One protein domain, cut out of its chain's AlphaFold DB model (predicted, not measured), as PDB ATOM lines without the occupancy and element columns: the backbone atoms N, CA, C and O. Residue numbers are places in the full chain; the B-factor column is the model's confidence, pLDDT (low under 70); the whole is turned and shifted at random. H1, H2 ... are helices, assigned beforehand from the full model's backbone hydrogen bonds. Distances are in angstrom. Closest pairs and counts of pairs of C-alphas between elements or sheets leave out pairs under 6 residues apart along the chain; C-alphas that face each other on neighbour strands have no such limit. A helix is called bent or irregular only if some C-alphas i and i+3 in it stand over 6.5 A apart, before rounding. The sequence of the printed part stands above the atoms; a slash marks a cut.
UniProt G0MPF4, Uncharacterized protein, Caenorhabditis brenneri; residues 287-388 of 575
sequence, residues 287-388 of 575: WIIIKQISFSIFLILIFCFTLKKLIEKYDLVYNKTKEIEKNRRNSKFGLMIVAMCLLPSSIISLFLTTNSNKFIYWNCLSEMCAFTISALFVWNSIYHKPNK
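Overview. This is residues 287 to 388 of the 575 residues of an uncharacterized protein of Caenorhabditis brenneri (UniProt G0MPF4). Three long helices run up and down in a loose, rod-shaped bundle: H2 and H3 fold back on each other as a close helical hairpin, and H1 packs on H3 but comes near H2 at one pair of C-alphas. At one end of the rod residues 317 to 322, of which 317 and 318 belong to H1, stick out. The printed part has 102 residues, with H1, H2 and H3 in that order, no named strand, and the class all helix. The whole is loose, with a radius of gyration of the C-alphas of 16.4 A and spans of 51 by 24 by 24 A.

Along the chain. H1, the longest helix, covers residues 287 to 318 and is 46.6 A long, from C-alpha 287 at (-25.317, 6.636, 66.945) to C-alpha 318 at (-18.774, -5.970, 22.535). H2, residues 323 to 351, is 43.0 A long; it is neither bent nor irregular, but only just: C-alphas 341 and 344 are 6.5 A apart. H3, residues 357 to 382, is 36.1 A long and ends with C-alpha 382 at (-34.513, -14.471, 37.733). H3 is only just irregular, with C-alphas 376 and 379 6.50 A apart, and has a kink of 33 degrees near residue 375.

Arrangement. H1 touches H3, the same way at a shallow tilt of 28 degrees; their closest C-alphas, of Ile 293 and Leu 365, are 6.5 A apart. H3 touches H2, opposite ways at a shallow tilt of 13 degrees; their closest C-alphas, of Val 338 and Ala 370, are 4.6 A apart. H1 and H2 are close but not clearly touching: their closest C-alphas, of Asp 315 and Lys 326, are 7.5 A apart. Each O i to N i+4 pair is within hydrogen-bond range in H1, against 22 of 25 in H2 and 19 of 22 in H3.

Size, cuts and confidence. The C-alphas farthest apart, of Lys 320 and Asn 355, are 52.0 A apart. The printed part has no cut, and both links are tight. Mean pLDDT of the printed part is 76.3; it is under 70 at residues 287, 289, 319, 351, 353 to 355 and 382 to 388.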
ATOM      1  N   TRP A 287     -24.902   5.897  68.142       64.50
ATOM      2  CA  TRP A 287     -25.317   6.636  66.945       64.50
ATOM      3  C   TRP A 287     -24.188   6.889  65.953       64.50
ATOM      4  O   TRP A 287     -24.439   6.958  64.748       64.50
ATOM      5  N   ILE A 288     -22.950   7.030  66.431       71.81
ATOM      6  CA  ILE A 288     -21.789   7.223  65.551       71.81
ATOM      7  C   ILE A 288     -21.616   5.979  64.678       71.81
ATOM      8  O   ILE A 288     -21.434   6.088  63.465       71.81
ATOM      9  N   ILE A 289     -21.794   4.806  65.286       66.75
ATOM     10  CA  ILE A 289     -21.735   3.512  64.614       66.75
ATOM     11  C   ILE A 289     -22.846   3.417  63.559       66.75
ATOM     12  O   ILE A 289     -22.550   3.147  62.397       66.75
ATOM     13  N   ILE A 290     -24.102   3.729  63.903       70.12
ATOM     14  CA  ILE A 290     -25.236   3.665  62.958       70.12
ATOM     15  C   ILE A 290     -25.054   4.620  61.767       70.12
ATOM     16  O   ILE A 290     -25.308   4.231  60.620       70.12
ATOM     17  N   LYS A 291     -24.587   5.856  61.996       74.50
ATOM     18  CA  LYS A 291     -24.310   6.817  60.911       74.50
ATOM     19  C   LYS A 291     -23.211   6.305  59.983       74.50
ATOM     20  O   LYS A 291     -23.345   6.417  58.765       74.50
ATOM     21  N   GLN A 292     -22.159   5.715  60.547       74.25
ATOM     22  CA  GLN A 292     -21.049   5.172  59.773       74.25
ATOM     23  C   GLN A 292     -21.472   3.948  58.949       74.25
ATOM     24  O   GLN A 292     -21.163   3.910  57.760       74.25
ATOM     25  N   ILE A 293     -22.271   3.030  59.520       71.88
ATOM     26  CA  ILE A 293     -22.881   1.909  58.774       71.88
ATOM     27  C   ILE A 293     -23.689   2.457  57.599       71.88
ATOM     28  O   ILE A 293     -23.482   2.050  56.459       71.88
ATOM     29  N   SER A 294     -24.598   3.394  57.872       74.31
ATOM     30  CA  SER A 294     -25.525   3.920  56.867       74.31
ATOM     31  C   SER A 294     -24.781   4.589  55.710       74.31
ATOM     32  O   SER A 294     -25.112   4.376  54.544       74.31
ATOM     33  N   PHE A 295     -23.730   5.351  56.020       81.19
ATOM     34  CA  PHE A 295     -22.881   5.987  55.019       81.19
ATOM     35  C   PHE A 295     -22.065   4.968  54.209       81.19
ATOM     36  O   PHE A 295     -22.009   5.066  52.982       81.19
ATOM     37  N   SER A 296     -21.478   3.955  54.857       77.50
ATOM     38  CA  SER A 296     -20.755   2.880  54.167       77.50
ATOM     39  C   SER A 296     -21.667   2.080  53.239       77.50
ATOM     40  O   SER A 296     -21.287   1.829  52.096       77.50
ATOM     41  N   ILE A 297     -22.882   1.744  53.682       74.75
ATOM     42  CA  ILE A 297     -23.884   1.087  52.837       74.75
ATOM     43  C   ILE A 297     -24.168   1.963  51.620       74.75
ATOM     44  O   ILE A 297     -24.031   1.491  50.498       74.75
ATOM     45  N   PHE A 298     -24.476   3.247  51.817       81.38
ATOM     46  CA  PHE A 298     -24.773   4.170  50.721       81.38
ATOM     47  C   PHE A 298     -23.655   4.241  49.667       81.38
ATOM     48  O   PHE A 298     -23.933   4.165  48.468       81.38
ATOM     49  N   LEU A 299     -22.389   4.316  50.086       81.94
ATOM     50  CA  LEU A 299     -21.252   4.303  49.158       81.94
ATOM     51  C   LEU A 299     -21.143   2.986  48.382       81.94
ATOM     52  O   LEU A 299     -20.863   2.997  47.181       81.94
ATOM     53  N   ILE A 300     -21.402   1.859  49.042       77.88
ATOM     54  CA  ILE A 300     -21.373   0.540  48.407       77.88
ATOM     55  C   ILE A 300     -22.523   0.403  47.404       77.88
ATOM     56  O   ILE A 300     -22.298  -0.087  46.299       77.88
ATOM     57  N   LEU A 301     -23.714   0.925  47.715       78.62
ATOM     58  CA  LEU A 301     -24.837   0.990  46.773       78.62
ATOM     59  C   LEU A 301     -24.456   1.755  45.500       78.62
ATOM     60  O   LEU A 301     -24.669   1.256  44.393       78.62
ATOM     61  N   ILE A 302     -23.856   2.941  45.653       85.69
ATOM     62  CA  ILE A 302     -23.402   3.761  44.521       85.69
ATOM     63  C   ILE A 302     -22.366   3.002  43.692       85.69
ATOM     64  O   ILE A 302     -22.470   2.959  42.462       85.69
ATOM     65  N   PHE A 303     -21.383   2.384  44.346       83.50
ATOM     66  CA  PHE A 303     -20.341   1.623  43.668       83.50
ATOM     67  C   PHE A 303     -20.921   0.434  42.890       83.50
ATOM     68  O   PHE A 303     -20.666   0.305  41.693       83.50
ATOM     69  N   CYS A 304     -21.757  -0.392  43.524       80.12
ATOM     70  CA  CYS A 304     -22.385  -1.553  42.894       80.12
ATOM     71  C   CYS A 304     -23.293  -1.152  41.725       80.12
ATOM     72  O   CYS A 304     -23.266  -1.802  40.678       80.12
ATOM     73  N   PHE A 305     -24.059  -0.066  41.863       83.94
ATOM     74  CA  PHE A 305     -24.898   0.447  40.782       83.94
ATOM     75  C   PHE A 305     -24.058   0.949  39.600       83.94
ATOM     76  O   PHE A 305     -24.352   0.635  38.444       83.94
ATOM     77  N   THR A 306     -22.970   1.667  39.885       85.94
ATOM     78  CA  THR A 306     -22.029   2.153  38.866       85.94
ATOM     79  C   THR A 306     -21.354   0.989  38.146       85.94
ATOM     80  O   THR A 306     -21.312   0.963  36.916       85.94
ATOM     81  N   LEU A 307     -20.894  -0.022  38.890       82.50
ATOM     82  CA  LEU A 307     -20.289  -1.232  38.336       82.50
ATOM     83  C   LEU A 307     -21.278  -1.995  37.446       82.50
ATOM     84  O   LEU A 307     -20.930  -2.363  36.324       82.50
ATOM     85  N   LYS A 308     -22.531  -2.165  37.891       86.62
ATOM     86  CA  LYS A 308     -23.592  -2.784  37.082       86.62
ATOM     87  C   LYS A 308     -23.804  -2.027  35.771       86.62
ATOM     88  O   LYS A 308     -23.852  -2.645  34.710       86.62
ATOM     89  N   LYS A 309     -23.867  -0.693  35.820       88.81
ATOM     90  CA  LYS A 309     -24.011   0.145  34.620       88.81
ATOM     91  C   LYS A 309     -22.818   0.035  33.671       88.81
ATOM     92  O   LYS A 309     -23.016   0.023  32.456       88.81
ATOM     93  N   LEU A 310     -21.601  -0.082  34.198       87.38
ATOM     94  CA  LEU A 310     -20.399  -0.304  33.390       87.38
ATOM     95  C   LEU A 310     -20.430  -1.667  32.689       87.38
ATOM     96  O   LEU A 310     -20.151  -1.727  31.492       87.38
ATOM     97  N   ILE A 311     -20.834  -2.728  33.391       84.00
ATOM     98  CA  ILE A 311     -20.994  -4.073  32.814       84.00
ATOM     99  C   ILE A 311     -22.083  -4.064  31.733       84.00
ATOM    100  O   ILE A 311     -21.850  -4.543  30.625       84.00
ATOM    101  N   GLU A 312     -23.238  -3.442  32.000       85.50
ATOM    102  CA  GLU A 312     -24.321  -3.303  31.018       85.50
ATOM    103  C   GLU A 312     -23.858  -2.576  29.748       85.50
ATOM    104  O   GLU A 312     -24.207  -2.993  28.641       85.50
ATOM    105  N   LYS A 313     -23.060  -1.511  29.895       87.44
ATOM    106  CA  LYS A 313     -22.503  -0.751  28.770       87.44
ATOM    107  C   LYS A 313     -21.459  -1.557  27.995       87.44
ATOM    108  O   LYS A 313     -21.452  -1.503  26.769       87.44
ATOM    109  N   TYR A 314     -20.601  -2.303  28.690       84.94
ATOM    110  CA  TYR A 314     -19.607  -3.173  28.063       84.94
ATOM    111  C   TYR A 314     -20.274  -4.277  27.231       84.94
ATOM    112  O   TYR A 314     -19.909  -4.481  26.071       84.94
ATOM    113  N   ASP A 315     -21.304  -4.924  27.782       82.38
ATOM    114  CA  ASP A 315     -22.070  -5.951  27.074       82.38
ATOM    115  C   ASP A 315     -22.736  -5.398  25.805       82.38
ATOM    116  O   ASP A 315     -22.657  -6.040  24.760       82.38
ATOM    117  N   LEU A 316     -23.329  -4.196  25.855       83.69
ATOM    118  CA  LEU A 316     -23.970  -3.568  24.687       83.69
ATOM    119  C   LEU A 316     -23.005  -3.325  23.516       83.69
ATOM    120  O   LEU A 316     -23.432  -3.362  22.363       83.69
ATOM    121  N   VAL A 317     -21.727  -3.058  23.796       83.38
ATOM    122  CA  VAL A 317     -20.737  -2.686  22.772       83.38
ATOM    123  C   VAL A 317     -20.056  -3.911  22.159       83.38
ATOM    124  O   VAL A 317     -19.875  -3.962  20.944       83.38
ATOM    125  N   TYR A 318     -19.673  -4.893  22.977       72.12
ATOM    126  CA  TYR A 318     -18.774  -5.970  22.535       72.12
ATOM    127  C   TYR A 318     -19.473  -7.289  22.246       72.12
ATOM    128  O   TYR A 318     -19.023  -8.062  21.400       72.12
ATOM    129  N   ASN A 319     -20.579  -7.548  22.927       66.69
ATOM    130  CA  ASN A 319     -21.220  -8.842  22.913       66.69
ATOM    131  C   ASN A 319     -22.667  -8.645  22.475       66.69
ATOM    132  O   ASN A 319     -23.558  -8.449  23.298       66.69
ATOM    133  N   LYS A 320     -22.941  -8.811  21.173       75.50
ATOM    134  CA  LYS A 320     -24.302  -9.095  20.663       75.50
ATOM    135  C   LYS A 320     -24.807 -10.470  21.158       75.50
ATOM    136  O   LYS A 320     -25.394 -11.243  20.407       75.50
ATOM    137  N   THR A 321     -24.503 -10.821  22.403       70.12
ATOM    138  CA  THR A 321     -24.881 -12.060  23.063       70.12
ATOM    139  C   THR A 321     -26.363 -12.026  23.360       70.12
ATOM    140  O   THR A 321     -26.922 -10.978  23.693       70.12
ATOM    141  N   LYS A 322     -26.998 -13.189  23.247       83.31
ATOM    142  CA  LYS A 322     -28.418 -13.346  23.556       83.31
ATOM    143  C   LYS A 322     -28.661 -12.922  25.008       83.31
ATOM    144  O   LYS A 322     -27.846 -13.197  25.884       83.31
ATOM    145  N   GLU A 323     -29.804 -12.295  25.273       79.56
ATOM    146  CA  GLU A 323     -30.191 -11.775  26.596       79.56
ATOM    147  C   GLU A 323     -30.069 -12.821  27.724       79.56
ATOM    148  O   GLU A 323     -29.690 -12.507  28.850       79.56
ATOM    149  N   ILE A 324     -30.273 -14.100  27.390       73.94
ATOM    150  CA  ILE A 324     -30.103 -15.239  28.301       73.94
ATOM    151  C   ILE A 324     -28.656 -15.364  28.805       73.94
ATOM    152  O   ILE A 324     -28.436 -15.575  29.997       73.94
ATOM    153  N   GLU A 325     -27.661 -15.218  27.928       80.38
ATOM    154  CA  GLU A 325     -26.243 -15.300  28.308       80.38
ATOM    155  C   GLU A 325     -25.828 -14.099  29.158       80.38
ATOM    156  O   GLU A 325     -25.058 -14.258  30.107       80.38
ATOM    157  N   LYS A 326     -26.385 -12.916  28.870       83.06
ATOM    158  CA  LYS A 326     -26.189 -11.712  29.686       83.06
ATOM    159  C   LYS A 326     -26.710 -11.919  31.109       83.06
ATOM    160  O   LYS A 326     -25.977 -11.689  32.068       83.06
ATOM    161  N   ASN A 327     -27.931 -12.429  31.254       81.12
ATOM    162  CA  ASN A 327     -28.514 -12.720  32.566       81.12
ATOM    163  C   ASN A 327     -27.719 -13.795  33.319       81.12
ATOM    164  O   ASN A 327     -27.484 -13.652  34.517       81.12
ATOM    165  N   ARG A 328     -27.215 -14.819  32.616       80.38
ATOM    166  CA  ARG A 328     -26.349 -15.853  33.204       80.38
ATOM    167  C   ARG A 328     -25.030 -15.277  33.723       80.38
ATOM    168  O   ARG A 328     -24.625 -15.602  34.837       80.38
ATOM    169  N   ARG A 329     -24.364 -14.417  32.944       82.44
ATOM    170  CA  ARG A 329     -23.128 -13.741  33.377       82.44
ATOM    171  C   ARG A 329     -23.378 -12.829  34.572       82.44
ATOM    172  O   ARG A 329     -22.616 -12.897  35.532       82.44
ATOM    173  N   ASN A 330     -24.452 -12.041  34.539       82.88
ATOM    174  CA  ASN A 330     -24.823 -11.150  35.639       82.88
ATOM    175  C   ASN A 330     -25.112 -11.919  36.930       82.88
ATOM    176  O   ASN A 330     -24.591 -11.530  37.970       82.88
ATOM    177  N   SER A 331     -25.855 -13.031  36.860       81.12
ATOM    178  CA  SER A 331     -26.112 -13.879  38.031       81.12
ATOM    179  C   SER A 331     -24.813 -14.469  38.592       81.12
ATOM    180  O   SER A 331     -24.508 -14.286  39.768       81.12
ATOM    181  N   LYS A 332     -23.968 -15.066  37.737       81.62
ATOM    182  CA  LYS A 332     -22.683 -15.648  38.165       81.62
ATOM    183  C   LYS A 332     -21.754 -14.610  38.798       81.62
ATOM    184  O   LYS A 332     -21.101 -14.894  39.799       81.62
ATOM    185  N   PHE A 333     -21.684 -13.415  38.217       83.88
ATOM    186  CA  PHE A 333     -20.868 -12.327  38.749       83.88
ATOM    187  C   PHE A 333     -21.434 -11.795  40.071       83.88
ATOM    188  O   PHE A 333     -20.678 -11.598  41.019       83.88
ATOM    189  N   GLY A 334     -22.760 -11.645  40.162       84.12
ATOM    190  CA  GLY A 334     -23.465 -11.291  41.391       84.12
ATOM    191  C   GLY A 334     -23.171 -12.265  42.526       84.12
ATOM    192  O   GLY A 334     -22.710 -11.840  43.580       84.12
ATOM    193  N   LEU A 335     -23.342 -13.565  42.285       80.00
ATOM    194  CA  LEU A 335     -23.071 -14.628  43.259       80.00
ATOM    195  C   LEU A 335     -21.605 -14.655  43.706       80.00
ATOM    196  O   LEU A 335     -21.323 -14.810  44.891       80.00
ATOM    197  N   MET A 336     -20.663 -14.455  42.780       81.31
ATOM    198  CA  MET A 336     -19.241 -14.379  43.124       81.31
ATOM    199  C   MET A 336     -18.957 -13.200  44.064       81.31
ATOM    200  O   MET A 336     -18.253 -13.370  45.056       81.31
ATOM    201  N   ILE A 337     -19.524 -12.022  43.791       82.06
ATOM    202  CA  ILE A 337     -19.352 -10.854  44.662       82.06
ATOM    203  C   ILE A 337     -20.038 -11.080  46.016       82.06
ATOM    204  O   ILE A 337     -19.448 -10.762  47.044       82.06
ATOM    205  N   VAL A 338     -21.238 -11.669  46.042       82.19
ATOM    206  CA  VAL A 338     -21.930 -12.052  47.286       82.19
ATOM    207  C   VAL A 338     -21.038 -12.958  48.133       82.19
ATOM    208  O   VAL A 338     -20.814 -12.670  49.309       82.19
ATOM    209  N   ALA A 339     -20.446 -13.992  47.531       77.25
ATOM    210  CA  ALA A 339     -19.510 -14.875  48.219       77.25
ATOM    211  C   ALA A 339     -18.283 -14.111  48.741       77.25
ATOM    212  O   ALA A 339     -17.877 -14.319  49.881       77.25
ATOM    213  N   MET A 340     -17.723 -13.188  47.952       78.94
ATOM    214  CA  MET A 340     -16.595 -12.348  48.371       78.94
ATOM    215  C   MET A 340     -16.938 -11.376  49.505       78.94
ATOM    216  O   MET A 340     -16.051 -11.047  50.286       78.94
ATOM    217  N   CYS A 341     -18.186 -10.917  49.621       78.44
ATOM    218  CA  CYS A 341     -18.629 -10.126  50.768       78.44
ATOM    219  C   CYS A 341     -18.774 -11.014  52.011       78.44
ATOM    220  O   CYS A 341     -18.207 -10.716  53.061       78.44
ATOM    221  N   LEU A 342     -19.471 -12.146  51.879       79.38
ATOM    222  CA  LEU A 342     -19.851 -12.979  53.019       79.38
ATOM    223  C   LEU A 342     -18.688 -13.799  53.588       79.38
ATOM    224  O   LEU A 342     -18.548 -13.868  54.812       79.38
ATOM    225  N   LEU A 343     -17.828 -14.381  52.745       78.31
ATOM    226  CA  LEU A 343     -16.740 -15.267  53.181       78.31
ATOM    227  C   LEU A 343     -15.782 -14.595  54.175       78.31
ATOM    228  O   LEU A 343     -15.590 -15.165  55.249       78.31
ATOM    229  N   PRO A 344     -15.231 -13.390  53.920       79.62
ATOM    230  CA  PRO A 344     -14.362 -12.719  54.882       79.62
ATOM    231  C   PRO A 344     -15.054 -12.471  56.219       79.62
ATOM    232  O   PRO A 344     -14.456 -12.718  57.260       79.62
ATOM    233  N   SER A 345     -16.326 -12.051  56.217       74.31
ATOM    234  CA  SER A 345     -17.072 -11.815  57.462       74.31
ATOM    235  C   SER A 345     -17.279 -13.097  58.272       74.31
ATOM    236  O   SER A 345     -17.122 -13.097  59.492       74.31
ATOM    237  N   SER A 346     -17.556 -14.213  57.593       73.69
ATOM    238  CA  SER A 346     -17.703 -15.530  58.214       73.69
ATOM    239  C   SER A 346     -16.370 -16.068  58.731       73.69
ATOM    240  O   SER A 346     -16.312 -16.582  59.842       73.69
ATOM    241  N   ILE A 347     -15.275 -15.881  57.995       75.94
ATOM    242  CA  ILE A 347     -13.933 -16.262  58.451       75.94
ATOM    243  C   ILE A 347     -13.550 -15.434  59.683       75.94
ATOM    244  O   ILE A 347     -13.194 -15.996  60.710       75.94
ATOM    245  N   ILE A 348     -13.726 -14.111  59.637       75.62
ATOM    246  CA  ILE A 348     -13.468 -13.211  60.771       75.62
ATOM    247  C   ILE A 348     -14.340 -13.583  61.986       75.62
ATOM    248  O   ILE A 348     -13.883 -13.464  63.122       75.62
ATOM    249  N   SER A 349     -15.562 -14.087  61.769       70.38
ATOM    250  CA  SER A 349     -16.441 -14.554  62.854       70.38
ATOM    251  C   SER A 349     -15.978 -15.777  63.606       70.38
ATOM    252  O   SER A 349     -16.359 -15.943  64.760       70.38
ATOM    253  N   LEU A 350     -15.128 -16.597  62.994       71.44
ATOM    254  CA  LEU A 350     -14.514 -17.719  63.689       71.44
ATOM    255  C   LEU A 350     -13.437 -17.251  64.678       71.44
ATOM    256  O   LEU A 350     -13.091 -17.997  65.589       71.44
ATOM    257  N   PHE A 351     -12.927 -16.024  64.516       64.88
ATOM    258  CA  PHE A 351     -11.728 -15.550  65.211       64.88
ATOM    259  C   PHE A 351     -11.960 -14.377  66.163       64.88
ATOM    260  O   PHE A 351     -11.204 -14.208  67.118       64.88
ATOM    261  N   LEU A 352     -12.994 -13.561  65.947       70.62
ATOM    262  CA  LEU A 352     -13.352 -12.489  66.874       70.62
ATOM    263  C   LEU A 352     -14.342 -12.995  67.924       70.62
ATOM    264  O   LEU A 352     -15.366 -13.591  67.597       70.62
ATOM    265  N   THR A 353     -14.071 -12.703  69.198       66.69
ATOM    266  CA  THR A 353     -15.043 -12.945  70.266       66.69
ATOM    267  C   THR A 353     -16.322 -12.159  69.971       66.69
ATOM    268  O   THR A 353     -16.296 -10.962  69.657       66.69
ATOM    269  N   THR A 354     -17.461 -12.843  70.068       59.72
ATOM    270  CA  THR A 354     -18.794 -12.345  69.683       59.72
ATOM    271  C   THR A 354     -19.232 -11.076  70.423       59.72
ATOM    272  O   THR A 354     -20.184 -10.426  70.004       59.72
ATOM    273  N   ASN A 355     -18.522 -10.690  71.486       58.28
ATOM    274  CA  ASN A 355     -18.845  -9.553  72.346       58.28
ATOM    275  C   ASN A 355     -18.292  -8.199  71.882       58.28
ATOM    276  O   ASN A 355     -18.518  -7.198  72.559       58.28
ATOM    277  N   SER A 356     -17.574  -8.110  70.758       71.81
ATOM    278  CA  SER A 356     -17.131  -6.797  70.274       71.81
ATOM    279  C   SER A 356     -18.196  -6.138  69.386       71.81
ATOM    280  O   SER A 356     -18.573  -6.668  68.344       71.81
ATOM    281  N   ASN A 357     -18.633  -4.922  69.732       71.69
ATOM    282  CA  ASN A 357     -19.530  -4.112  68.884       71.69
ATOM    283  C   ASN A 357     -18.995  -3.951  67.443       71.69
ATOM    284  O   ASN A 357     -19.759  -3.848  66.486       71.69
ATOM    285  N   LYS A 358     -17.665  -4.002  67.273       73.25
ATOM    286  CA  LYS A 358     -16.983  -3.997  65.969       73.25
ATOM    287  C   LYS A 358     -17.304  -5.239  65.135       73.25
ATOM    288  O   LYS A 358     -17.476  -5.130  63.925       73.25
ATOM    289  N   PHE A 359     -17.399  -6.406  65.762       73.56
ATOM    290  CA  PHE A 359     -17.746  -7.651  65.086       73.56
ATOM    291  C   PHE A 359     -19.194  -7.636  64.575       73.56
ATOM    292  O   PHE A 359     -19.454  -8.017  63.430       73.56
ATOM    293  N   ILE A 360     -20.125  -7.123  65.385       71.25
ATOM    294  CA  ILE A 360     -21.528  -6.939  64.985       71.25
ATOM    295  C   ILE A 360     -21.616  -5.963  63.803       71.25
ATOM    296  O   ILE A 360     -22.277  -6.266  62.811       71.25
ATOM    297  N   TYR A 361     -20.885  -4.842  63.863       74.62
ATOM    298  CA  TYR A 361     -20.802  -3.857  62.777       74.62
ATOM    299  C   TYR A 361     -20.330  -4.478  61.455       74.62
ATOM    300  O   TYR A 361     -20.993  -4.325  60.430       74.62
ATOM    301  N   TRP A 362     -19.199  -5.189  61.469       75.38
ATOM    302  CA  TRP A 362     -18.599  -5.751  60.255       75.38
ATOM    303  C   TRP A 362     -19.475  -6.817  59.605       75.38
ATOM    304  O   TRP A 362     -19.586  -6.841  58.379       75.38
ATOM    305  N   ASN A 363     -20.134  -7.660  60.405       75.69
ATOM    306  CA  ASN A 363     -21.110  -8.599  59.859       75.69
ATOM    307  C   ASN A 363     -22.304  -7.870  59.266       75.69
ATOM    308  O   ASN A 363     -22.630  -8.122  58.115       75.69
ATOM    309  N   CYS A 364     -22.918  -6.934  59.997       73.06
ATOM    310  CA  CYS A 364     -24.075  -6.201  59.480       73.06
ATOM    311  C   CYS A 364     -23.754  -5.507  58.152       73.06
ATOM    312  O   CYS A 364     -24.544  -5.580  57.215       73.06
ATOM    313  N   LEU A 365     -22.580  -4.877  58.044       77.94
ATOM    314  CA  LEU A 365     -22.152  -4.234  56.807       77.94
ATOM    315  C   LEU A 365     -21.990  -5.254  55.670       77.94
ATOM    316  O   LEU A 365     -22.569  -5.063  54.607       77.94
ATOM    317  N   SER A 366     -21.262  -6.348  55.908       78.38
ATOM    318  CA  SER A 366     -21.058  -7.427  54.932       78.38
ATOM    319  C   SER A 366     -22.376  -8.005  54.400       78.38
ATOM    320  O   SER A 366     -22.552  -8.138  53.187       78.38
ATOM    321  N   GLU A 367     -23.329  -8.273  55.296       75.81
ATOM    322  CA  GLU A 367     -24.647  -8.817  54.957       75.81
ATOM    323  C   GLU A 367     -25.470  -7.833  54.121       75.81
ATOM    324  O   GLU A 367     -26.054  -8.207  53.106       75.81
ATOM    325  N   MET A 368     -25.481  -6.549  54.491       75.88
ATOM    326  CA  MET A 368     -26.192  -5.523  53.722       75.88
ATOM    327  C   MET A 368     -25.598  -5.350  52.320       75.88
ATOM    328  O   MET A 368     -26.337  -5.159  51.346       75.88
ATOM    329  N   CYS A 369     -24.276  -5.465  52.183       78.88
ATOM    330  CA  CYS A 369     -23.609  -5.453  50.884       78.88
ATOM    331  C   CYS A 369     -24.004  -6.665  50.042       78.88
ATOM    332  O   CYS A 369     -24.439  -6.496  48.901       78.88
ATOM    333  N   ALA A 370     -23.905  -7.864  50.612       79.31
ATOM    334  CA  ALA A 370     -24.274  -9.108  49.951       79.31
ATOM    335  C   ALA A 370     -25.741  -9.096  49.501       79.31
ATOM    336  O   ALA A 370     -26.032  -9.360  48.335       79.31
ATOM    337  N   PHE A 371     -26.657  -8.693  50.384       78.62
ATOM    338  CA  PHE A 371     -28.077  -8.569  50.068       78.62
ATOM    339  C   PHE A 371     -28.316  -7.607  48.903       78.62
ATOM    340  O   PHE A 371     -29.017  -7.944  47.948       78.62
ATOM    341  N   THR A 372     -27.688  -6.429  48.928       78.81
ATOM    342  CA  THR A 372     -27.856  -5.460  47.843       78.81
ATOM    343  C   THR A 372     -27.316  -5.998  46.520       78.81
ATOM    344  O   THR A 372     -27.960  -5.875  45.479       78.81
ATOM    345  N   ILE A 373     -26.133  -6.606  46.534       81.50
ATOM    346  CA  ILE A 373     -25.521  -7.164  45.328       81.50
ATOM    347  C   ILE A 373     -26.398  -8.287  44.768       81.50
ATOM    348  O   ILE A 373     -26.649  -8.311  43.563       81.50
ATOM    349  N   SER A 374     -26.939  -9.151  45.628       81.50
ATOM    350  CA  SER A 374     -27.891 -10.187  45.225       81.50
ATOM    351  C   SER A 374     -29.154  -9.581  44.598       81.50
ATOM    352  O   SER A 374     -29.527  -9.941  43.479       81.50
ATOM    353  N   ALA A 375     -29.751  -8.560  45.220       78.81
ATOM    354  CA  ALA A 375     -30.906  -7.855  44.660       78.81
ATOM    355  C   ALA A 375     -30.598  -7.209  43.292       78.81
ATOM    356  O   ALA A 375     -31.398  -7.281  42.356       78.81
ATOM    357  N   LEU A 376     -29.416  -6.605  43.136       81.69
ATOM    358  CA  LEU A 376     -29.023  -5.916  41.906       81.69
ATOM    359  C   LEU A 376     -28.678  -6.875  40.762       81.69
ATOM    360  O   LEU A 376     -29.028  -6.583  39.615       81.69
ATOM    361  N   PHE A 377     -27.977  -7.972  41.037       83.19
ATOM    362  CA  PHE A 377     -27.401  -8.840  40.006       83.19
ATOM    363  C   PHE A 377     -28.151 -10.161  39.826       83.19
ATOM    364  O   PHE A 377     -28.293 -10.618  38.691       83.19
ATOM    365  N   VAL A 378     -28.656 -10.750  40.910       80.19
ATOM    366  CA  VAL A 378     -29.271 -12.084  40.914       80.19
ATOM    367  C   VAL A 378     -30.785 -11.973  40.748       80.19
ATOM    368  O   VAL A 378     -31.327 -12.504  39.778       80.19
ATOM    369  N   TRP A 379     -31.471 -11.198  41.594       79.50
ATOM    370  CA  TRP A 379     -32.940 -11.094  41.576       79.50
ATOM    371  C   TRP A 379     -33.474 -10.609  40.223       79.50
ATOM    372  O   TRP A 379     -34.358 -11.222  39.625       79.50
ATOM    373  N   ASN A 380     -32.868  -9.553  39.671       74.38
ATOM    374  CA  ASN A 380     -33.274  -9.011  38.374       74.38
ATOM    375  C   ASN A 380     -33.072 -10.009  37.213       74.38
ATOM    376  O   ASN A 380     -33.737  -9.906  36.187       74.38
ATOM    377  N   SER A 381     -32.157 -10.975  37.357       71.31
ATOM    378  CA  SER A 381     -31.899 -12.001  36.338       71.31
ATOM    379  C   SER A 381     -32.931 -13.137  36.353       71.31
ATOM    380  O   SER A 381     -33.187 -13.741  35.309       71.31
ATOM    381  N   ILE A 382     -33.535 -13.398  37.517       68.31
ATOM    382  CA  ILE A 382     -34.513 -14.471  37.733       68.31
ATOM    383  C   ILE A 382     -35.888 -14.040  37.207       68.31
ATOM    384  O   ILE A 382     -36.472 -14.738  36.384       68.31
ATOM    385  N   TYR A 383     -36.354 -12.843  37.578       66.75
ATOM    386  CA  TYR A 383     -37.720 -12.379  37.286       66.75
ATOM    387  C   TYR A 383     -37.996 -12.037  35.811       66.75
ATOM    388  O   TYR A 383     -39.149 -11.903  35.407       66.75
ATOM    389  N   HIS A 384     -36.965 -11.929  34.969       62.06
ATOM    390  CA  HIS A 384     -37.123 -11.612  33.546       62.06
ATOM    391  C   HIS A 384     -37.391 -12.834  32.640       62.06
ATOM    392  O   HIS A 384     -37.307 -12.711  31.417       62.06
ATOM    393  N   LYS A 385     -37.748 -14.011  33.179       60.56
ATOM    394  CA  LYS A 385     -38.181 -15.175  32.375       60.56
ATOM    395  C   LYS A 385     -39.708 -15.361  32.415       60.56
ATOM    396  O   LYS A 385     -40.203 -16.158  33.201       60.56
ATOM    397  N   PRO A 386     -40.480 -14.740  31.504       47.88
ATOM    398  CA  PRO A 386     -41.945 -14.733  31.569       47.88
ATOM    399  C   PRO A 386     -42.648 -16.070  31.236       47.88
ATOM    400  O   PRO A 386     -43.832 -16.044  30.917       47.88
ATOM    401  N   ASN A 387     -41.991 -17.245  31.255       50.94
ATOM    402  CA  ASN A 387     -42.622 -18.459  30.701       50.94
ATOM    403  C   ASN A 387     -42.248 -19.841  31.289       50.94
ATOM    404  O   ASN A 387     -42.377 -20.848  30.591       50.94
ATOM    405  N   LYS A 388     -41.847 -19.966  32.565       53.25
ATOM    406  CA  LYS A 388     -41.716 -21.293  33.221       53.25
ATOM    407  C   LYS A 388     -42.468 -21.368  34.555       53.25
ATOM    408  O   LYS A 388     -41.936 -21.049  35.606       53.25
TER     409      LYS A 388